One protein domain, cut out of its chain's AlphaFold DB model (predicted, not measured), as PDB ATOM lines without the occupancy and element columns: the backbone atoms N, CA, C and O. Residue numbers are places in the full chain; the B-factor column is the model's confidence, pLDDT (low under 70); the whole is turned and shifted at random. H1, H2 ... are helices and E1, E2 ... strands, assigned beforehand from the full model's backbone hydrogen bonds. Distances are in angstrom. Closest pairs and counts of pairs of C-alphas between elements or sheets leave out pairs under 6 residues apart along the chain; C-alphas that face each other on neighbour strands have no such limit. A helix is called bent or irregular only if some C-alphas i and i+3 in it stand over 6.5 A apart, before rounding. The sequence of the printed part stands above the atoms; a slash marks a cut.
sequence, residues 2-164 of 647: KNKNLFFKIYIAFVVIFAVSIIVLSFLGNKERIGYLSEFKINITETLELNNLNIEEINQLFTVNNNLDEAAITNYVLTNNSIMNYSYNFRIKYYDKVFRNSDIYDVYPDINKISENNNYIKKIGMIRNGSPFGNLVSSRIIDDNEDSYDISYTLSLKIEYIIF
ATOM      1  N   LYS A   2      25.528  35.276 -19.095       40.53
ATOM      2  CA  LYS A   2      26.228  35.200 -17.787       40.53
ATOM      3  C   LYS A   2      25.429  35.717 -16.567       40.53
ATOM      4  O   LYS A   2      25.503  35.104 -15.509       40.53
ATOM      5  N   ASN A   3      24.576  36.738 -16.717       53.56
ATOM      6  CA  ASN A   3      23.844  37.324 -15.574       53.56
ATOM      7  C   ASN A   3      22.631  36.502 -15.084       53.56
ATOM      8  O   ASN A   3      22.173  36.708 -13.967       53.56
ATOM      9  N   LYS A   4      22.113  35.543 -15.870       49.19
ATOM     10  CA  LYS A   4      20.911  34.758 -15.502       49.19
ATOM     11  C   LYS A   4      21.164  33.787 -14.346       49.19
ATOM     12  O   LYS A   4      20.345  33.682 -13.439       49.19
ATOM     13  N   ASN A   5      22.318  33.122 -14.365       59.69
ATOM     14  CA  ASN A   5      22.744  32.268 -13.258       59.69
ATOM     15  C   ASN A   5      23.079  33.093 -12.018       59.69
ATOM     16  O   ASN A   5      22.869  32.613 -10.913       59.69
ATOM     17  N   LEU A   6      23.567  34.324 -12.193       69.56
ATOM     18  CA  LEU A   6      23.883  35.205 -11.077       69.56
ATOM     19  C   LEU A   6      22.611  35.609 -10.319       69.56
ATOM     20  O   LEU A   6      22.531  35.362  -9.124       69.56
ATOM     21  N   PHE A   7      21.582  36.118 -11.006       63.03
ATOM     22  CA  PHE A   7      20.322  36.497 -10.353       63.03
ATOM     23  C   PHE A   7      19.594  35.310  -9.715       63.03
ATOM     24  O   PHE A   7      19.109  35.432  -8.600       63.03
ATOM     25  N   PHE A   8      19.565  34.141 -10.363       65.06
ATOM     26  CA  PHE A   8      18.963  32.948  -9.760       65.06
ATOM     27  C   PHE A   8      19.706  32.477  -8.506       65.06
ATOM     28  O   PHE A   8      19.072  32.150  -7.508       65.06
ATOM     29  N   LYS A   9      21.046  32.500  -8.528       75.06
ATOM     30  CA  LYS A   9      21.864  32.226  -7.340       75.06
ATOM     31  C   LYS A   9      21.601  33.245  -6.233       75.06
ATOM     32  O   LYS A   9      21.511  32.847  -5.081       75.06
ATOM     33  N   ILE A  10      21.419  34.520  -6.583       79.69
ATOM     34  CA  ILE A  10      21.048  35.574  -5.631       79.69
ATOM     35  C   ILE A  10      19.658  35.304  -5.036       79.69
ATOM     36  O   ILE A  10      19.510  35.359  -3.823       79.69
ATOM     37  N   TYR A  11      18.649  34.944  -5.839       74.06
ATOM     38  CA  TYR A  11      17.309  34.621  -5.328       74.06
ATOM     39  C   TYR A  11      17.305  33.387  -4.430       74.06
ATOM     40  O   TYR A  11      16.689  33.418  -3.371       74.06
ATOM     41  N   ILE A  12      18.019  32.323  -4.812       78.00
ATOM     42  CA  ILE A  12      18.211  31.158  -3.941       78.00
ATOM     43  C   ILE A  12      18.895  31.587  -2.646       78.00
ATOM     44  O   ILE A  12      18.432  31.196  -1.583       78.00
ATOM     45  N   ALA A  13      19.946  32.408  -2.717       83.25
ATOM     46  CA  ALA A  13      20.624  32.901  -1.526       83.25
ATOM     47  C   ALA A  13      19.662  33.679  -0.617       83.25
ATOM     48  O   ALA A  13      19.636  33.409   0.574       83.25
ATOM     49  N   PHE A  14      18.808  34.552  -1.160       81.19
ATOM     50  CA  PHE A  14      17.785  35.251  -0.375       81.19
ATOM     51  C   PHE A  14      16.768  34.301   0.262       81.19
ATOM     52  O   PHE A  14      16.486  34.444   1.446       81.19
ATOM     53  N   VAL A  15      16.243  33.319  -0.481       79.75
ATOM     54  CA  VAL A  15      15.293  32.336   0.070       79.75
ATOM     55  C   VAL A  15      15.946  31.485   1.151       79.75
ATOM     56  O   VAL A  15      15.333  31.242   2.182       79.75
ATOM     57  N   VAL A  16      17.194  31.060   0.944       82.12
ATOM     58  CA  VAL A  16      17.960  30.288   1.928       82.12
ATOM     59  C   VAL A  16      18.241  31.130   3.166       82.12
ATOM     60  O   VAL A  16      17.988  30.658   4.267       82.12
ATOM     61  N   ILE A  17      18.700  32.375   3.012       89.62
ATOM     62  CA  ILE A  17      18.927  33.294   4.136       89.62
ATOM     63  C   ILE A  17      17.626  33.484   4.914       89.62
ATOM     64  O   ILE A  17      17.623  33.314   6.125       89.62
ATOM     65  N   PHE A  18      16.514  33.753   4.228       82.81
ATOM     66  CA  PHE A  18      15.217  33.952   4.866       82.81
ATOM     67  C   PHE A  18      14.713  32.686   5.578       82.81
ATOM     68  O   PHE A  18      14.254  32.762   6.716       82.81
ATOM     69  N   ALA A  19      14.865  31.509   4.960       75.19
ATOM     70  CA  ALA A  19      14.536  30.226   5.576       75.19
ATOM     71  C   ALA A  19      15.373  29.967   6.833       75.19
ATOM     72  O   ALA A  19      14.831  29.590   7.869       75.19
ATOM     73  N   VAL A  20      16.683  30.212   6.762       87.00
ATOM     74  CA  VAL A  20      17.595  30.082   7.903       87.00
ATOM     75  C   VAL A  20      17.216  31.071   9.002       87.00
ATOM     76  O   VAL A  20      17.154  30.673  10.160       87.00
ATOM     77  N   SER A  21      16.894  32.324   8.667       85.12
ATOM     78  CA  SER A  21      16.415  33.311   9.638       85.12
ATOM     79  C   SER A  21      15.140  32.847  10.340       85.12
ATOM     80  O   SER A  21      15.085  32.920  11.562       85.12
ATOM     81  N   ILE A  22      14.154  32.311   9.609       79.62
ATOM     82  CA  ILE A  22      12.930  31.742  10.199       79.62
ATOM     83  C   ILE A  22      13.262  30.584  11.137       79.62
ATOM     84  O   ILE A  22      12.763  30.546  12.256       79.62
ATOM     85  N   ILE A  23      14.124  29.654  10.718       73.81
ATOM     86  CA  ILE A  23      14.514  28.506  11.544       73.81
ATOM     87  C   ILE A  23      15.187  28.986  12.835       73.81
ATOM     88  O   ILE A  23      14.771  28.603  13.926       73.81
ATOM     89  N   VAL A  24      16.188  29.862  12.724       86.06
ATOM     90  CA  VAL A  24      16.925  30.404  13.874       86.06
ATOM     91  C   VAL A  24      15.988  31.157  14.816       86.06
ATOM     92  O   VAL A  24      15.998  30.899  16.018       86.06
ATOM     93  N   LEU A  25      15.145  32.046  14.288       85.31
ATOM     94  CA  LEU A  25      14.181  32.799  15.089       85.31
ATOM     95  C   LEU A  25      13.141  31.876  15.738       85.31
ATOM     96  O   LEU A  25      12.834  32.051  16.909       85.31
ATOM     97  N   SER A  26      12.667  30.832  15.056       79.88
ATOM     98  CA  SER A  26      11.755  29.848  15.653       79.88
ATOM     99  C   SER A  26      12.400  29.108  16.828       79.88
ATOM    100  O   SER A  26      11.769  28.954  17.872       79.88
ATOM    101  N   PHE A  27      13.658  28.675  16.689       80.75
ATOM    102  CA  PHE A  27      14.391  28.025  17.781       80.75
ATOM    103  C   PHE A  27      14.626  28.967  18.961       80.75
ATOM    104  O   PHE A  27      14.513  28.559  20.116       80.75
ATOM    105  N   LEU A  28      14.955  30.231  18.688       85.94
ATOM    106  CA  LEU A  28      15.163  31.229  19.732       85.94
ATOM    107  C   LEU A  28      13.844  31.626  20.406       85.94
ATOM    108  O   LEU A  28      13.827  31.812  21.621       85.94
ATOM    109  N   GLY A  29      12.747  31.731  19.656       85.25
ATOM    110  CA  GLY A  29      11.416  32.052  20.170       85.25
ATOM    111  C   GLY A  29      10.888  30.999  21.142       85.25
ATOM    112  O   GLY A  29      10.416  31.353  22.220       85.25
ATOM    113  N   ASN A  30      11.094  29.716  20.832       85.69
ATOM    114  CA  ASN A  30      10.634  28.594  21.659       85.69
ATOM    115  C   ASN A  30      11.353  28.455  23.012       85.69
ATOM    116  O   ASN A  30      10.951  27.627  23.827       85.69
ATOM    117  N   LYS A  31      12.418  29.225  23.273       90.00
ATOM    118  CA  LYS A  31      13.039  29.245  24.603       90.00
ATOM    119  C   LYS A  31      12.101  29.907  25.611       90.00
ATOM    120  O   LYS A  31      11.668  31.039  25.399       90.00
ATOM    121  N   GLU A  32      11.845  29.213  26.712       91.69
ATOM    122  CA  GLU A  32      11.103  29.763  27.844       91.69
ATOM    123  C   GLU A  32      11.853  30.971  28.420       91.69
ATOM    124  O   GLU A  32      13.080  30.963  28.561       91.69
ATOM    125  N   ARG A  33      11.109  32.041  28.692       92.81
ATOM    126  CA  ARG A  33      11.605  33.301  29.255       92.81
ATOM    127  C   ARG A  33      10.653  33.790  30.322       92.81
ATOM    128  O   ARG A  33       9.501  33.379  30.350       92.81
ATOM    129  N   ILE A  34      11.131  34.710  31.148       93.00
ATOM    130  CA  ILE A  34      10.332  35.343  32.191       93.00
ATOM    131  C   ILE A  34       9.976  36.760  31.736       93.00
ATOM    132  O   ILE A  34      10.811  37.503  31.212       93.00
ATOM    133  N   GLY A  35       8.702  37.097  31.863       92.81
ATOM    134  CA  GLY A  35       8.153  38.443  31.753       92.81
ATOM    135  C   GLY A  35       7.352  38.733  33.011       92.81
ATOM    136  O   GLY A  35       7.435  37.973  33.968       92.81
ATOM    137  N   TYR A  36       6.553  39.788  32.997       92.06
ATOM    138  CA  TYR A  36       5.700  40.130  34.130       92.06
ATOM    139  C   TYR A  36       4.363  40.695  33.660       92.06
ATOM    140  O   TYR A  36       4.268  41.282  32.578       92.06
ATOM    141  N   LEU A  37       3.315  40.490  34.451       92.19
ATOM    142  CA  LEU A  37       2.034  41.156  34.231       92.19
ATOM    143  C   LEU A  37       2.126  42.615  34.684       92.19
ATOM    144  O   LEU A  37       2.786  42.920  35.670       92.19
ATOM    145  N   SER A  38       1.487  43.508  33.936       90.94
ATOM    146  CA  SER A  38       1.488  44.950  34.196       90.94
ATOM    147  C   SER A  38       0.285  45.614  33.535       90.94
ATOM    148  O   SER A  38      -0.437  44.965  32.768       90.94
ATOM    149  N   GLU A  39       0.132  46.923  33.740       91.50
ATOM    150  CA  GLU A  39      -0.951  47.712  33.145       91.50
ATOM    151  C   GLU A  39      -2.318  47.162  33.580       91.50
ATOM    152  O   GLU A  39      -3.246  47.057  32.771       91.50
ATOM    153  N   PHE A  40      -2.427  46.770  34.857       91.50
ATOM    154  CA  PHE A  40      -3.676  46.278  35.424       91.50
ATOM    155  C   PHE A  40      -4.744  47.370  35.373       91.50
ATOM    156  O   PHE A  40      -4.654  48.399  36.040       91.50
ATOM    157  N   LYS A  41      -5.793  47.131  34.586       91.31
ATOM    158  CA  LYS A  41      -6.952  48.016  34.488       91.31
ATOM    159  C   LYS A  41      -8.200  47.268  34.915       91.31
ATOM    160  O   LYS A  41      -8.567  46.274  34.289       91.31
ATOM    161  N   ILE A  42      -8.869  47.764  35.953       91.75
ATOM    162  CA  ILE A  42     -10.101  47.152  36.450       91.75
ATOM    163  C   ILE A  42     -11.197  47.180  35.374       91.75
ATOM    164  O   ILE A  42     -11.429  48.196  34.714       91.75
ATOM    165  N   ASN A  43     -11.855  46.042  35.177       92.06
ATOM    166  CA  ASN A  43     -13.028  45.914  34.327       92.06
ATOM    167  C   ASN A  43     -14.272  46.081  35.204       92.06
ATOM    168  O   ASN A  43     -14.708  45.131  35.853       92.06
ATOM    169  N   ILE A  44     -14.808  47.304  35.249       89.94
ATOM    170  CA  ILE A  44     -15.941  47.679  36.107       89.94
ATOM    171  C   ILE A  44     -17.145  46.776  35.837       89.94
ATOM    172  O   ILE A  44     -17.664  46.167  36.764       89.94
ATOM    173  N   THR A  45     -17.552  46.643  34.573       88.44
ATOM    174  CA  THR A  45     -18.737  45.873  34.177       88.44
ATOM    175  C   THR A  45     -18.643  44.427  34.651       88.44
ATOM    176  O   THR A  45     -19.507  43.959  35.385       88.44
ATOM    177  N   GLU A  46     -17.546  43.744  34.314       90.50
ATOM    178  CA  GLU A  46     -17.345  42.344  34.704       90.50
ATOM    179  C   GLU A  46     -17.191  42.197  36.227       90.50
ATOM    180  O   GLU A  46     -17.654  41.222  36.810       90.50
ATOM    181  N   THR A  47     -16.593  43.183  36.904       92.62
ATOM    182  CA  THR A  47     -16.485  43.199  38.370       92.62
ATOM    183  C   THR A  47     -17.858  43.303  39.035       92.62
ATOM    184  O   THR A  47     -18.138  42.555  39.969       92.62
ATOM    185  N   LEU A  48     -18.745  44.175  38.552       90.62
ATOM    186  CA  LEU A  48     -20.110  44.287  39.074       90.62
ATOM    187  C   LEU A  48     -20.907  42.993  38.843       90.62
ATOM    188  O   LEU A  48     -21.547  42.497  39.773       90.62
ATOM    189  N   GLU A  49     -20.790  42.392  37.653       90.25
ATOM    190  CA  GLU A  49     -21.417  41.103  37.321       90.25
ATOM    191  C   GLU A  49     -20.943  39.973  38.247       90.25
ATOM    192  O   GLU A  49     -21.759  39.234  38.797       90.25
ATOM    193  N   LEU A  50     -19.630  39.865  38.484       91.81
ATOM    194  CA  LEU A  50     -19.032  38.840  39.351       91.81
ATOM    195  C   LEU A  50     -19.451  38.946  40.827       91.81
ATOM    196  O   LEU A  50     -19.232  38.000  41.589       91.81
ATOM    197  N   ASN A  51     -20.021  40.081  41.239       92.12
ATOM    198  CA  ASN A  51     -20.529  40.315  42.592       92.12
ATOM    199  C   ASN A  51     -22.062  40.443  42.635       92.12
ATOM    200  O   ASN A  51     -22.602  40.835  43.667       92.12
ATOM    201  N   ASN A  52     -22.767  40.075  41.556       90.75
ATOM    202  CA  ASN A  52     -24.232  40.129  41.438       90.75
ATOM    203  C   ASN A  52     -24.832  41.527  41.695       90.75
ATOM    204  O   ASN A  52     -25.917  41.643  42.266       90.75
ATOM    205  N   LEU A  53     -24.130  42.588  41.292       88.19
ATOM    206  CA  LEU A  53     -24.608  43.965  41.415       88.19
ATOM    207  C   LEU A  53     -25.328  44.411  40.135       88.19
ATOM    208  O   LEU A  53     -24.895  44.092  39.026       88.19
ATOM    209  N   ASN A  54     -26.420  45.168  40.278       87.56
ATOM    210  CA  ASN A  54     -27.175  45.683  39.137       87.56
ATOM    211  C   ASN A  54     -26.415  46.841  38.461       87.56
ATOM    212  O   ASN A  54     -26.285  47.933  39.016       87.56
ATOM    213  N   ILE A  55     -25.922  46.591  37.246       86.69
ATOM    214  CA  ILE A  55     -25.119  47.538  36.461       86.69
ATOM    215  C   ILE A  55     -25.925  48.793  36.106       86.69
ATOM    216  O   ILE A  55     -25.377  49.892  36.135       86.69
ATOM    217  N   GLU A  56     -27.212  48.654  35.773       85.12
ATOM    218  CA  GLU A  56     -28.047  49.789  35.360       85.12
ATOM    219  C   GLU A  56     -28.296  50.750  36.525       85.12
ATOM    220  O   GLU A  56     -28.164  51.962  36.357       85.12
ATOM    221  N   GLU A  57     -28.574  50.216  37.715       85.75
ATOM    222  CA  GLU A  57     -28.752  51.010  38.938       85.75
ATOM    223  C   GLU A  57     -27.463  51.737  39.330       85.75
ATOM    224  O   GLU A  57     -27.483  52.935  39.610       85.75
ATOM    225  N   ILE A  58     -26.320  51.044  39.298       85.38
ATOM    226  CA  ILE A  58     -25.024  51.652  39.615       85.38
ATOM    227  C   ILE A  58     -24.666  52.726  38.584       85.38
ATOM    228  O   ILE A  58     -24.285  53.831  38.961       85.38
ATOM    229  N   ASN A  59     -24.851  52.464  37.291       85.06
ATOM    230  CA  ASN A  59     -24.571  53.464  36.263       85.06
ATOM    231  C   ASN A  59     -25.454  54.711  36.421       85.06
ATOM    232  O   ASN A  59     -24.968  55.824  36.234       85.06
ATOM    233  N   GLN A  60     -26.722  54.556  36.813       86.38
ATOM    234  CA  GLN A  60     -27.602  55.691  37.108       86.38
ATOM    235  C   GLN A  60     -27.109  56.512  38.306       86.38
ATOM    236  O   GLN A  60     -27.102  57.740  38.229       86.38
ATOM    237  N   LEU A  61     -26.647  55.859  39.380       86.50
ATOM    238  CA  LEU A  61     -26.137  56.523  40.589       86.50
ATOM    239  C   LEU A  61     -24.898  57.391  40.332       86.50
ATOM    240  O   LEU A  61     -24.707  58.400  41.009       86.50
ATOM    241  N   PHE A  62     -24.073  57.017  39.354       86.12
ATOM    242  CA  PHE A  62     -22.833  57.718  39.009       86.12
ATOM    243  C   PHE A  62     -22.913  58.484  37.678       86.12
ATOM    244  O   PHE A  62     -21.890  58.893  37.129       86.12
ATOM    245  N   THR A  63     -24.118  58.705  37.146       86.12
ATOM    246  CA  THR A  63     -24.324  59.582  35.989       86.12
ATOM    247  C   THR A  63     -24.558  61.016  36.458       86.12
ATOM    248  O   THR A  63     -25.544  61.314  37.127       86.12
ATOM    249  N   VAL A  64     -23.678  61.935  36.056       82.62
ATOM    250  CA  VAL A  64     -23.796  63.373  36.334       82.62
ATOM    251  C   VAL A  64     -23.870  64.119  35.003       82.62
ATOM    252  O   VAL A  64     -23.033  63.926  34.126       82.62
ATOM    253  N   ASN A  65     -24.874  64.984  34.822       80.44
ATOM    254  CA  ASN A  65     -25.080  65.752  33.581       80.44
ATOM    255  C   ASN A  65     -25.121  64.880  32.305       80.44
ATOM    256  O   ASN A  65     -24.518  65.232  31.292       80.44
ATOM    257  N   ASN A  66     -25.824  63.740  32.353       79.06
ATOM    258  CA  ASN A  66     -25.911  62.741  31.274       79.06
ATOM    259  C   ASN A  66     -24.577  62.083  30.867       79.06
ATOM    260  O   ASN A  66     -24.534  61.403  29.844       79.06
ATOM    261  N   ASN A  67     -23.518  62.235  31.666       75.44
ATOM    262  CA  ASN A  67     -22.240  61.563  31.461       75.44
ATOM    263  C   ASN A  67     -21.932  60.647  32.650       75.44
ATOM    264  O   ASN A  67     -22.072  61.042  33.806       75.44
ATOM    265  N   LEU A  68     -21.510  59.421  32.353       84.25
ATOM    266  CA  LEU A  68     -21.109  58.442  33.359       84.25
ATOM    267  C   LEU A  68     -19.737  58.816  33.938       84.25
ATOM    268  O   LEU A  68     -18.774  58.967  33.184       84.25
ATOM    269  N   ASP A  69     -19.634  58.943  35.260       87.62
ATOM    270  CA  ASP A  69     -18.361  59.194  35.940       87.62
ATOM    271  C   ASP A  69     -17.636  57.870  36.240       87.62
ATOM    272  O   ASP A  69     -17.795  57.256  37.299       87.62
ATOM    273  N   GLU A  70     -16.822  57.413  35.285       83.12
ATOM    274  CA  GLU A  70     -16.048  56.170  35.420       83.12
ATOM    275  C   GLU A  70     -15.064  56.192  36.605       83.12
ATOM    276  O   GLU A  70     -14.774  55.139  37.183       83.12
ATOM    277  N   ALA A  71     -14.555  57.365  37.000       86.19
ATOM    278  CA  ALA A  71     -13.612  57.487  38.110       86.19
ATOM    279  C   ALA A  71     -14.317  57.292  39.457       86.19
ATOM    280  O   ALA A  71     -13.810  56.573  40.324       86.19
ATOM    281  N   ALA A  72     -15.514  57.866  39.612       86.81
ATOM    282  CA  ALA A  72     -16.340  57.672  40.799       86.81
ATOM    283  C   ALA A  72     -16.777  56.206  40.961       86.81
ATOM    284  O   ALA A  72     -16.681  55.661  42.062       86.81
ATOM    285  N   ILE A  73     -17.165  55.537  39.867       88.56
ATOM    286  CA  ILE A  73     -17.527  54.109  39.899       88.56
ATOM    287  C   ILE A  73     -16.310  53.248  40.234       88.56
ATOM    288  O   ILE A  73     -16.407  52.335  41.049       88.56
ATOM    289  N   THR A  74     -15.149  53.549  39.648       89.06
ATOM    290  CA  THR A  74     -13.903  52.844  39.975       89.06
ATOM    291  C   THR A  74     -13.586  52.964  41.466       89.06
ATOM    292  O   THR A  74     -13.291  51.963  42.114       89.06
ATOM    293  N   ASN A  75     -13.711  54.165  42.038       89.88
ATOM    294  CA  ASN A  75     -13.489  54.387  43.465       89.88
ATOM    295  C   ASN A  75     -14.510  53.632  44.334       89.88
ATOM    296  O   ASN A  75     -14.137  53.004  45.323       89.88
ATOM    297  N   TYR A  76     -15.787  53.624  43.940       90.25
ATOM    298  CA  TYR A  76     -16.819  52.817  44.595       90.25
ATOM    299  C   TYR A  76     -16.461  51.327  44.583       90.25
ATOM    300  O   TYR A  76     -16.524  50.672  45.620       90.25
ATOM    301  N   VAL A  77     -16.023  50.804  43.434       90.81
ATOM    302  CA  VAL A  77     -15.632  49.398  43.297       90.81
ATOM    303  C   VAL A  77     -14.439  49.054  44.195       90.81
ATOM    304  O   VAL A  77     -14.426  47.989  44.800       90.81
ATOM    305  N   LEU A  78     -13.453  49.946  44.307       88.19
ATOM    306  CA  LEU A  78     -12.221  49.703  45.066       88.19
ATOM    307  C   LEU A  78     -12.351  49.940  46.580       88.19
ATOM    308  O   LEU A  78     -11.525  49.449  47.340       88.19
ATOM    309  N   THR A  79     -13.351  50.694  47.040       89.38
ATOM    310  CA  THR A  79     -13.522  51.023  48.473       89.38
ATOM    311  C   THR A  79     -14.673  50.278  49.141       89.38
ATOM    312  O   THR A  79     -14.781  50.273  50.368       89.38
ATOM    313  N   ASN A  80     -15.544  49.635  48.360       89.12
ATOM    314  CA  ASN A  80     -16.693  48.924  48.893       89.12
ATOM    315  C   ASN A  80     -16.327  47.512  49.382       89.12
ATOM    316  O   ASN A  80     -16.118  46.587  48.596       89.12
ATOM    317  N   ASN A  81     -16.376  47.324  50.701       85.69
ATOM    318  CA  ASN A  81     -16.092  46.053  51.373       85.69
ATOM    319  C   ASN A  81     -17.042  44.898  50.994       85.69
ATOM    320  O   ASN A  81     -16.746  43.749  51.316       85.69
ATOM    321  N   SER A  82     -18.183  45.162  50.342       86.75
ATOM    322  CA  SER A  82     -19.081  44.105  49.854       86.75
ATOM    323  C   SER A  82     -18.592  43.436  48.564       86.75
ATOM    324  O   SER A  82     -19.138  42.403  48.175       86.75
ATOM    325  N   ILE A  83     -17.598  44.011  47.879       90.62
ATOM    326  CA  ILE A  83     -17.039  43.487  46.629       90.62
ATOM    327  C   ILE A  83     -15.891  42.526  46.959       90.62
ATOM    328  O   ILE A  83     -14.884  42.897  47.559       90.62
ATOM    329  N   MET A  84     -16.050  41.262  46.560       91.06
ATOM    330  CA  MET A  84     -15.135  40.161  46.898       91.06
ATOM    331  C   MET A  84     -14.396  39.579  45.686       91.06
ATOM    332  O   MET A  84     -13.509  38.742  45.853       91.06
ATOM    333  N   ASN A  85     -14.776  39.969  44.467       94.00
ATOM    334  CA  ASN A  85     -14.148  39.534  43.220       94.00
ATOM    335  C   ASN A  85     -13.869  40.745  42.334       94.00
ATOM    336  O   ASN A  85     -14.783  41.514  42.073       94.00
ATOM    337  N   TYR A  86     -12.654  40.874  41.820       94.50
ATOM    338  CA  TYR A  86     -12.215  41.994  40.993       94.50
ATOM    339  C   TYR A  86     -11.711  41.456  39.655       94.50
ATOM    340  O   TYR A  86     -10.819  40.606  39.640       94.50
ATOM    341  N   SER A  87     -12.285  41.920  38.542       94.56
ATOM    342  CA  SER A  87     -11.794  41.588  37.199       94.56
ATOM    343  C   SER A  87     -10.812  42.654  36.723       94.56
ATOM    344  O   SER A  87     -11.119  43.845  36.759       94.56
ATOM    345  N   TYR A  88      -9.645  42.230  36.245       94.00
ATOM    346  CA  TYR A  88      -8.611  43.099  35.696       94.00
ATOM    347  C   TYR A  88      -8.237  42.664  34.284       94.00
ATOM    348  O   TYR A  88      -7.942  41.493  34.043       94.00
ATOM    349  N   ASN A  89      -8.161  43.629  33.373       94.06
ATOM    350  CA  ASN A  89      -7.408  43.487  32.133       94.06
ATOM    351  C   ASN A  89      -5.930  43.732  32.442       94.06
ATOM    352  O   ASN A  89      -5.607  44.633  33.215       94.06
ATOM    353  N   PHE A  90      -5.038  42.970  31.826       92.56
ATOM    354  CA  PHE A  90      -3.598  43.120  31.990       92.56
ATOM    355  C   PHE A  90      -2.869  42.991  30.656       92.56
ATOM    356  O   PHE A  90      -3.374  42.428  29.675       92.56
ATOM    357  N   ARG A  91      -1.623  43.462  30.648       93.25
ATOM    358  CA  ARG A  91      -0.675  43.262  29.560       93.25
ATOM    359  C   ARG A  91       0.617  42.646  30.076       93.25
ATOM    360  O   ARG A  91       1.204  43.098  31.054       93.25
ATOM    361  N   ILE A  92       1.111  41.650  29.352       92.56
ATOM    362  CA  ILE A  92       2.438  41.089  29.589       92.56
ATOM    363  C   ILE A  92       3.502  42.085  29.125       92.56
ATOM    364  O   ILE A  92       3.522  42.504  27.962       92.56
ATOM    365  N   LYS A  93       4.419  42.414  30.032       92.88
ATOM    366  CA  LYS A  93       5.684  43.087  29.750       92.88
ATOM    367  C   LYS A  93       6.857  42.131  29.902       92.88
ATOM    368  O   LYS A  93       6.742  41.001  30.370       92.88
ATOM    369  N   TYR A  94       7.999  42.584  29.407       94.19
ATOM    370  CA  TYR A  94       9.146  41.736  29.129       94.19
ATOM    371  C   TYR A  94      10.400  42.372  29.708       94.19
ATOM    372  O   TYR A  94      10.662  43.551  29.461       94.19
ATOM    373  N   TYR A  95      11.197  41.583  30.427       92.69
ATOM    374  CA  TYR A  95      12.561  41.976  30.787       92.69
ATOM    375  C   TYR A  95      13.481  41.969  29.551       92.69
ATOM    376  O   TYR A  95      14.394  42.786  29.434       92.69
ATOM    377  N   ASP A  96      13.208  41.076  28.592       89.69
ATOM    378  CA  ASP A  96      13.926  40.980  27.321       89.69
ATOM    379  C   ASP A  96      13.477  42.079  26.336       89.69
ATOM    380  O   ASP A  96      12.284  42.315  26.118       89.69
ATOM    381  N   LYS A  97      14.442  42.768  25.714       88.44
ATOM    382  CA  LYS A  97      14.177  43.852  24.749       88.44
ATOM    383  C   LYS A  97      13.928  43.354  23.324       88.44
ATOM    384  O   LYS A  97      13.357  44.093  22.522       88.44
ATOM    385  N   VAL A  98      14.382  42.146  23.000       85.00
ATOM    386  CA  VAL A  98      14.375  41.569  21.649       85.00
ATOM    387  C   VAL A  98      13.286  40.509  21.531       85.00
ATOM    388  O   VAL A  98      12.481  40.549  20.602       85.00
ATOM    389  N   PHE A  99      13.232  39.577  22.478       90.56
ATOM    390  CA  PHE A  99      12.291  38.464  22.469       90.56
ATOM    391  C   PHE A  99      11.032  38.825  23.242       90.56
ATOM    392  O   PHE A  99      10.875  38.492  24.409       90.56
ATOM    393  N   ARG A 100      10.113  39.484  22.542       92.88
ATOM    394  CA  ARG A 100       8.820  39.924  23.062       92.88
ATOM    395  C   ARG A 100       7.754  39.883  21.975       92.88
ATOM    396  O   ARG A 100       8.089  39.805  20.787       92.88
ATOM    397  N   ASN A 101       6.485  39.996  22.370       92.56
ATOM    398  CA  ASN A 101       5.409  40.220  21.407       92.56
ATOM    399  C   ASN A 101       5.741  41.434  20.522       92.56
ATOM    400  O   ASN A 101       6.133  42.492  21.020       92.56
ATOM    401  N   SER A 102       5.672  41.239  19.209       90.19
ATOM    402  CA  SER A 102       6.150  42.200  18.214       90.19
ATOM    403  C   SER A 102       5.520  41.926  16.849       90.19
ATOM    404  O   SER A 102       4.655  41.060  16.702       90.19
ATOM    405  N   ASP A 103       5.979  42.630  15.818       82.25
ATOM    406  CA  ASP A 103       5.604  42.307  14.442       82.25
ATOM    407  C   ASP A 103       6.045  40.890  14.057       82.25
ATOM    408  O   ASP A 103       5.321  40.223  13.331       82.25
ATOM    409  N   ILE A 104       7.149  40.399  14.629       83.25
ATOM    410  CA  ILE A 104       7.753  39.101  14.303       83.25
ATOM    411  C   ILE A 104       7.140  37.948  15.115       83.25
ATOM    412  O   ILE A 104       6.940  36.852  14.584       83.25
ATOM    413  N   TYR A 105       6.861  38.183  16.401       89.44
ATOM    414  CA  TYR A 105       6.486  37.137  17.356       89.44
ATOM    415  C   TYR A 105       5.106  37.343  17.975       89.44
ATOM    416  O   TYR A 105       4.793  38.421  18.487       89.44
ATOM    417  N   ASP A 106       4.362  36.245  18.047       86.88
ATOM    418  CA  ASP A 106       3.256  36.055  18.978       86.88
ATOM    419  C   ASP A 106       3.782  35.519  20.320       86.88
ATOM    420  O   ASP A 106       4.828  34.866  20.371       86.88
ATOM    421  N   VAL A 107       3.067  35.799  21.413       92.25
ATOM    422  CA  VAL A 107       3.462  35.404  22.778       92.25
ATOM    423  C   VAL A 107       2.507  34.380  23.383       92.25
ATOM    424  O   VAL A 107       1.289  34.539  23.331       92.25
ATOM    425  N   TYR A 108       3.077  33.340  23.986       89.94
ATOM    426  CA  TYR A 108       2.361  32.224  24.597       89.94
ATOM    427  C   TYR A 108       2.796  32.087  26.056       89.94
ATOM    428  O   TYR A 108       3.790  31.415  26.348       89.94
ATOM    429  N   PRO A 109       2.105  32.786  26.967       89.44
ATOM    430  CA  PRO A 109       2.360  32.685  28.393       89.44
ATOM    431  C   PRO A 109       1.847  31.374  28.989       89.44
ATOM    432  O   PRO A 109       0.760  30.906  28.649       89.44
ATOM    433  N   ASP A 110       2.594  30.838  29.946       87.75
ATOM    434  CA  ASP A 110       2.159  29.751  30.816       87.75
ATOM    435  C   ASP A 110       1.397  30.329  32.015       87.75
ATOM    436  O   ASP A 110       1.947  30.644  33.071       87.75
ATOM    437  N   ILE A 111       0.100  30.521  31.804       84.56
ATOM    438  CA  ILE A 111      -0.815  31.122  32.777       84.56
ATOM    439  C   ILE A 111      -1.140  30.203  33.967       84.56
ATOM    440  O   ILE A 111      -1.612  30.692  34.995       84.56
ATOM    441  N   ASN A 112      -0.873  28.895  33.869       79.44
ATOM    442  CA  ASN A 112      -1.213  27.940  34.930       79.44
ATOM    443  C   ASN A 112      -0.349  28.167  36.179       79.44
ATOM    444  O   ASN A 112      -0.878  28.222  37.290       79.44
ATOM    445  N   LYS A 113       0.951  28.439  35.992       75.31
ATOM    446  CA  LYS A 113       1.900  28.709  37.086       75.31
ATOM    447  C   LYS A 113       1.529  29.930  37.937       75.31
ATOM    448  O   LYS A 113       1.841  29.971  39.124       75.31
ATOM    449  N   ILE A 114       0.850  30.928  37.365       78.62
ATOM    450  CA  ILE A 114       0.426  32.120  38.121       78.62
ATOM    451  C   ILE A 114      -0.649  31.769  39.143       78.62
ATOM    452  O   ILE A 114      -0.577  32.235  40.280       78.62
ATOM    453  N   SER A 115      -1.628  30.959  38.733       71.75
ATOM    454  CA  SER A 115      -2.740  30.557  39.603       71.75
ATOM    455  C   SER A 115      -2.267  29.614  40.712       71.75
ATOM    456  O   SER A 115      -2.787  29.661  41.819       71.75
ATOM    457  N   GLU A 116      -1.243  28.799  40.440       73.88
ATOM    458  CA  GLU A 116      -0.608  27.933  41.442       73.88
ATOM    459  C   GLU A 116       0.146  28.734  42.515       73.88
ATOM    460  O   GLU A 116       0.079  28.399  43.696       73.88
ATOM    461  N   ASN A 117       0.813  29.825  42.123       77.19
ATOM    462  CA  ASN A 117       1.621  30.639  43.034       77.19
ATOM    463  C   ASN A 117       0.820  31.714  43.791       77.19
ATOM    464  O   ASN A 117       1.325  32.274  44.761       77.19
ATOM    465  N   ASN A 118      -0.415  32.017  43.369       82.56
ATOM    466  CA  ASN A 118      -1.233  33.093  43.936       82.56
ATOM    467  C   ASN A 118      -2.665  32.618  44.210       82.56
ATOM    468  O   ASN A 118      -3.543  32.713  43.355       82.56
ATOM    469  N   ASN A 119      -2.923  32.170  45.439       82.56
ATOM    470  CA  ASN A 119      -4.210  31.603  45.867       82.56
ATOM    471  C   ASN A 119      -5.418  32.566  45.786       82.56
ATOM    472  O   ASN A 119      -6.563  32.116  45.811       82.56
ATOM    473  N   TYR A 120      -5.184  33.875  45.689       86.19
ATOM    474  CA  TYR A 120      -6.222  34.893  45.514       86.19
ATOM    475  C   TYR A 120      -6.598  35.131  44.042       86.19
ATOM    476  O   TYR A 120      -7.643  35.727  43.777       86.19
ATOM    477  N   ILE A 121      -5.803  34.659  43.073       89.25
ATOM    478  CA  ILE A 121      -6.159  34.707  41.648       89.25
ATOM    479  C   ILE A 121      -7.065  33.512  41.346       89.25
ATOM    480  O   ILE A 121      -6.632  32.366  41.295       89.25
ATOM    481  N   LYS A 122      -8.354  33.785  41.143       87.31
ATOM    482  CA  LYS A 122      -9.391  32.765  40.927       87.31
ATOM    483  C   LYS A 122      -9.447  32.266  39.489       87.31
ATOM    484  O   LYS A 122      -9.851  31.134  39.239       87.31
ATOM    485  N   LYS A 123      -9.117  33.132  38.532       89.38
ATOM    486  CA  LYS A 123      -9.163  32.823  37.101       89.38
ATOM    487  C   LYS A 123      -8.190  33.720  36.361       89.38
ATOM    488  O   LYS A 123      -8.113  34.905  36.654       89.38
ATOM    489  N   ILE A 124      -7.509  33.180  35.365       90.25
ATOM    490  CA  ILE A 124      -6.668  33.941  34.445       90.25
ATOM    491  C   ILE A 124      -6.843  33.375  33.041       90.25
ATOM    492  O   ILE A 124      -7.005  32.168  32.856       90.25
ATOM    493  N   GLY A 125      -6.863  34.245  32.039       89.31
ATOM    494  CA  GLY A 125      -6.983  33.841  30.649       89.31
ATOM    495  C   GLY A 125      -6.464  34.912  29.708       89.31
ATOM    496  O   GLY A 125      -6.477  36.098  30.017       89.31
ATOM    497  N   MET A 126      -6.014  34.492  28.532       88.75
ATOM    498  CA  MET A 126      -5.602  35.418  27.478       88.75
ATOM    499  C   MET A 126      -6.813  35.812  26.632       88.75
ATOM    500  O   MET A 126      -7.659  34.968  26.338       88.75
ATOM    501  N   ILE A 127      -6.881  37.072  26.189       81.69
ATOM    502  CA  ILE A 127      -7.968  37.556  25.313       81.69
ATOM    503  C   ILE A 127      -7.966  36.778  23.989       81.69
ATOM    504  O   ILE A 127      -9.011  36.437  23.434       81.69
ATOM    505  N   ARG A 128      -6.767  36.490  23.476       81.31
ATOM    506  CA  ARG A 128      -6.532  35.695  22.270       81.31
ATOM    507  C   ARG A 128      -5.204  34.955  22.411       81.31
ATOM    508  O   ARG A 128      -4.238  35.538  22.895       81.31
ATOM    509  N   ASN A 129      -5.123  33.716  21.934       77.06
ATOM    510  CA  ASN A 129      -3.841  33.013  21.816       77.06
ATOM    511  C   ASN A 129      -2.838  33.837  20.988       77.06
ATOM    512  O   ASN A 129      -3.215  34.450  19.986       77.06
ATOM    513  N   GLY A 130      -1.582  33.894  21.437       80.69
ATOM    514  CA  GLY A 130      -0.529  34.698  20.811       80.69
ATOM    515  C   GLY A 130      -0.541  36.195  21.169       80.69
ATOM    516  O   GLY A 130       0.398  36.914  20.826       80.69
ATOM    517  N   SER A 131      -1.588  36.684  21.846       86.19
ATOM    518  CA  SER A 131      -1.725  38.085  22.274       86.19
ATOM    519  C   SER A 131      -0.950  38.363  23.564       86.19
ATOM    520  O   SER A 131      -0.906  37.491  24.424       86.19
ATOM    521  N   PRO A 132      -0.415  39.579  23.774       92.94
ATOM    522  CA  PRO A 132       0.147  39.974  25.064       92.94
ATOM    523  C   PRO A 132      -0.919  40.410  26.082       92.94
ATOM    524  O   PRO A 132      -0.561  40.760  27.203       92.94
ATOM    525  N   PHE A 133      -2.200  40.439  25.701       94.06
ATOM    526  CA  PHE A 133      -3.298  40.940  26.531       94.06
ATOM    527  C   PHE A 133      -4.154  39.805  27.094       94.06
ATOM    528  O   PHE A 133      -4.550  38.891  26.358       94.06
ATOM    529  N   GLY A 134      -4.480  39.898  28.379       92.44
ATOM    530  CA  GLY A 134      -5.284  38.921  29.101       92.44
ATOM    531  C   GLY A 134      -6.160  39.561  30.168       92.44
ATOM    532  O   GLY A 134      -6.060  40.758  30.430       92.44
ATOM    533  N   ASN A 135      -7.007  38.736  30.774       93.62
ATOM    534  CA  ASN A 135      -7.894  39.109  31.863       93.62
ATOM    535  C   ASN A 135      -7.682  38.148  33.034       93.62
ATOM    536  O   ASN A 135      -7.474  36.945  32.832       93.62
ATOM    537  N   LEU A 136      -7.764  38.656  34.258       93.06
ATOM    538  CA  LEU A 136      -7.749  37.841  35.467       93.06
ATOM    539  C   LEU A 136      -8.838  38.272  36.442       93.06
ATOM    540  O   LEU A 136      -9.278  39.417  36.432       93.06
ATOM    541  N   VAL A 137      -9.235  37.346  37.308       93.31
ATOM    542  CA  VAL A 137     -10.148  37.577  38.425       93.31
ATOM    543  C   VAL A 137      -9.393  37.333  39.723       93.31
ATOM    544  O   VAL A 137      -8.855  36.245  39.930       93.31
ATOM    545  N   SER A 138      -9.392  38.328  40.602       92.81
ATOM    546  CA  SER A 138      -8.728  38.304  41.904       92.81
ATOM    547  C   SER A 138      -9.740  38.449  43.041       92.81
ATOM    548  O   SER A 138     -10.742  39.142  42.896       92.81
ATOM    549  N   SER A 139      -9.489  37.815  44.187       91.50
ATOM    550  CA  SER A 139     -10.265  38.030  45.418       91.50
ATOM    551  C   SER A 139      -9.777  39.208  46.261       91.50
ATOM    552  O   SER A 139     -10.360  39.494  47.303       91.50
ATOM    553  N   ARG A 140      -8.691  39.860  45.840       90.56
ATOM    554  CA  ARG A 140      -8.164  41.087  46.443       90.56
ATOM    555  C   ARG A 140      -7.890  42.137  45.374       90.56
ATOM    556  O   ARG A 140      -7.694  41.797  44.205       90.56
ATOM    557  N   ILE A 141      -7.837  43.392  45.793       90.44
ATOM    558  CA  ILE A 141      -7.400  44.495  44.938       90.44
ATOM    559  C   ILE A 141      -5.927  44.279  44.580       90.44
ATOM    560  O   ILE A 141      -5.141  43.874  45.437       90.44
ATOM    561  N   ILE A 142      -5.591  44.506  43.311       88.81
ATOM    562  CA  ILE A 142      -4.221  44.461  42.791       88.81
ATOM    563  C   ILE A 142      -3.717  45.891  42.623       88.81
ATOM    564  O   ILE A 142      -4.412  46.705  42.005       88.81
ATOM    565  N   ASP A 143      -2.520  46.166  43.133       83.44
ATOM    566  CA  ASP A 143      -1.818  47.437  42.930       83.44
ATOM    567  C   ASP A 143      -0.668  47.247  41.928       83.44
ATOM    568  O   ASP A 143       0.273  46.503  42.187       83.44
ATOM    569  N   ASP A 144      -0.729  47.936  40.784       78.88
ATOM    570  CA  ASP A 144       0.276  47.858  39.706       78.88
ATOM    571  C   ASP A 144       1.668  48.376  40.149       78.88
ATOM    572  O   ASP A 144       2.659  48.113  39.468       78.88
ATOM    573  N   ASN A 145       1.768  49.108  41.273       77.62
ATOM    574  CA  ASN A 145       3.040  49.599  41.825       77.62
ATOM    575  C   ASN A 145       3.664  48.665  42.873       77.62
ATOM    576  O   ASN A 145       4.882  48.702  43.058       77.62
ATOM    577  N   GLU A 146       2.854  47.869  43.575       76.44
ATOM    578  CA  GLU A 146       3.317  46.997  44.667       76.44
ATOM    579  C   GLU A 146       3.331  45.515  44.274       76.44
ATOM    580  O   GLU A 146       4.207  44.766  44.714       76.44
ATOM    581  N   ASP A 147       2.404  45.084  43.416       80.44
ATOM    582  CA  ASP A 147       2.283  43.698  42.987       80.44
ATOM    583  C   ASP A 147       2.987  43.466  41.639       80.44
ATOM    584  O   ASP A 147       2.614  44.019  40.603       80.44
ATOM    585  N   SER A 148       3.975  42.566  41.626       79.19
ATOM    586  CA  SER A 148       4.620  42.081  40.400       79.19
ATOM    587  C   SER A 148       4.396  40.583  40.237       79.19
ATOM    588  O   SER A 148       4.679  39.795  41.141       79.19
ATOM    589  N   TYR A 149       3.911  40.184  39.062       86.06
ATOM    590  CA  TYR A 149       3.600  38.792  38.752       86.06
ATOM    591  C   TYR A 149       4.484  38.310  37.617       86.06
ATOM    592  O   TYR A 149       4.187  38.568  36.448       86.06
ATOM    593  N   ASP A 150       5.547  37.588  37.953       89.56
ATOM    594  CA  ASP A 150       6.396  36.971  36.944       89.56
ATOM    595  C   ASP A 150       5.636  35.862  36.204       89.56
ATOM    596  O   ASP A 150       4.960  35.017  36.797       89.56
ATOM    597  N   ILE A 151       5.762  35.862  34.877       89.31
ATOM    598  CA  ILE A 151       5.119  34.897  33.991       89.31
ATOM    599  C   ILE A 151       6.138  34.287  33.043       89.31
ATOM    600  O   ILE A 151       6.838  34.997  32.314       89.31
ATOM    601  N   SER A 152       6.211  32.957  33.021       91.44
ATOM    602  CA  SER A 152       6.969  32.267  31.985       91.44
ATOM    603  C   SER A 152       6.213  32.332  30.663       91.44
ATOM    604  O   SER A 152       5.010  32.084  30.616       91.44
ATOM    605  N   TYR A 153       6.901  32.643  29.573       92.62
ATOM    606  CA  TYR A 153       6.320  32.655  28.238       92.62
ATOM    607  C   TYR A 153       7.286  32.084  27.205       92.62
ATOM    608  O   TYR A 153       8.509  32.102  27.362       92.62
ATOM    609  N   THR A 154       6.705  31.617  26.109       92.50
ATOM    610  CA  THR A 154       7.413  31.299  24.871       92.50
ATOM    611  C   THR A 154       6.916  32.205  23.753       92.50
ATOM    612  O   THR A 154       5.880  32.866  23.873       92.50
ATOM    613  N   LEU A 155       7.678  32.279  22.667       91.19
ATOM    614  CA  LEU A 155       7.303  33.035  21.483       91.19
ATOM    615  C   LEU A 155       7.209  32.101  20.290       91.19
ATOM    616  O   LEU A 155       8.107  31.291  20.065       91.19
ATOM    617  N   SER A 156       6.179  32.282  19.471       84.56
ATOM    618  CA  SER A 156       6.122  31.656  18.155       84.56
ATOM    619  C   SER A 156       6.240  32.723  17.082       84.56
ATOM    620  O   SER A 156       5.707  33.824  17.217       84.56
ATOM    621  N   LEU A 157       6.940  32.405  15.994       81.88
ATOM    622  CA  LEU A 157       6.889  33.251  14.809       81.88
ATOM    623  C   LEU A 157       5.454  33.324  14.303       81.88
ATOM    624  O   LEU A 157       4.750  32.309  14.292       81.88
ATOM    625  N   LYS A 158       5.044  34.505  13.841       79.00
ATOM    626  CA  LYS A 158       3.771  34.625  13.139       79.00
ATOM    627  C   LYS A 158       3.802  33.767  11.883       79.00
ATOM    628  O   LYS A 158       4.771  33.766  11.117       79.00
ATOM    629  N   ILE A 159       2.734  33.014  11.671       71.94
ATOM    630  CA  ILE A 159       2.679  32.010  10.608       71.94
ATOM    631  C   ILE A 159       2.732  32.636   9.204       71.94
ATOM    632  O   ILE A 159       3.169  31.978   8.258       71.94
ATOM    633  N   GLU A 160       2.397  33.924   9.071       68.06
ATOM    634  CA  GLU A 160       2.526  34.696   7.829       68.06
ATOM    635  C   GLU A 160       3.941  34.634   7.224       68.06
ATOM    636  O   GLU A 160       4.081  34.525   6.004       68.06
ATOM    637  N   TYR A 161       4.995  34.580   8.048       78.19
ATOM    638  CA  TYR A 161       6.378  34.448   7.571       78.19
ATOM    639  C   TYR A 161       6.678  33.057   7.001       78.19
ATOM    640  O   TYR A 161       7.386  32.930   5.998       78.19
ATOM    641  N   ILE A 162       6.110  32.009   7.604       70.12
ATOM    642  CA  ILE A 162       6.238  30.623   7.128       70.12
ATOM    643  C   ILE A 162       5.503  30.472   5.790       70.12
ATOM    644  O   ILE A 162       6.039  29.896   4.840       70.12
ATOM    645  N   ILE A 163       4.306  31.054   5.685       60.84
ATOM    646  CA  ILE A 163       3.517  31.091   4.450       60.84
ATOM    647  C   ILE A 163       4.268  31.864   3.356       60.84
ATOM    648  O   ILE A 163       4.364  31.396   2.219       60.84
ATOM    649  N   PHE A 164       4.862  33.014   3.684       68.06
ATOM    650  CA  PHE A 164       5.662  33.792   2.739       68.06
ATOM    651  C   PHE A 164       6.864  32.996   2.203       68.06
ATOM    652  O   PHE A 164       7.095  32.970   0.991       68.06
TER     653      PHE A 164
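What this domain is: This is residues 2 to 164 of the 647 residues of an uncharacterized protein of Brachyspira pilosicoli SP16 (UniProt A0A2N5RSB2). A six-stranded sheet, curled like part of a barrel and folded into two leaves, makes the body, with the long helix H1 running out from one end and the short helices H2, H3 and H4 grouped at the other. Residues 2 to 17 of H1 stick out; the sheet curls round short H5, and the last helix, H6, is near H1. The printed part has 163 residues with six named helices and six named strands, in the order H1 E1 H2 H3 H4 E2 E3 H5 E4 E5 E6 H6, of mixed class, helices and strands. The sheet's order is E3 E6 E1 E2 E5 E4, all antiparallel. The whole is only just loose, close to extended, with a radius of gyration of the C-alphas of 22.7 A and spans of 81 by 40 by 24 A.

How they stand to each other: H1, residues 2 to 29, only grazes the sheet with its residues 22 to 29; its closest C-alphas to E6, residues 149 to 157, are those of Gly 29 and Leu 155, 4.4 A apart. E1, residues 33 to 42, is antiparallel to E6, with N 35 and O 151 at 2.8 A. H2, residues 44 to 50, only just touches H3, residues 55 to 61, and only at the corner by their link, with 3 pairs of C-alphas within 8 A, the closest Leu 48 and Ile 55 at 6.5 A. H2 touches H4, residues 70 to 79, at a steep tilt of 41 degrees, the same way; their closest C-alphas, of Ile 44 and Thr 74, are 6.8 A apart. E2, residues 86 to 94, is antiparallel to E1, with N 38 and O 91 at 2.9 A. E3, residues 105 to 109, is an edge strand antiparallel to E6, with N 108 and O 154 at 2.8 A. H5, residues 112 to 117, is on the sheet; its closest C-alphas to E4, residues 121 to 126, are those of Ser 115 and Ile 121, 5.8 A apart. E4 and E5, residues 133 to 138, form a hairpin, with N 125 and O 135 at 2.9 A. E5 is antiparallel to E2, with N 88 and O 136 at 2.8 A. In this folded sheet, one sheet bent back on itself, E3 and E6 face E2, E5 and E4, with E1 as the hinge. H6, residues 159 to 164, is close to H1 but not clearly touching, with the C-alphas of Ile 22 and Ile 162 closest at 7.4 A. Every O i to N i+4 pair is within hydrogen-bond range in H2, H3, H4, H5 and H6, and 23 of 24 are in H1.

Where its parts are: H1 begins at C-alpha 2 (26.228, 35.200, -17.787) and is 40.9 A long. E1 is 26.7 A long, E2 24.4 A and E6 24.8 A. H6 ends at C-alpha 164 (5.662, 33.792, 2.739).

The domain as a whole: The C-alphas farthest apart, of Lys 2 and Ser 82, are 81.9 A apart. The printed part has no cut, and no link is long. The mean pLDDT of the printed part is 85.0; residues 2 to 8, 160 and 163 to 164 are under 70.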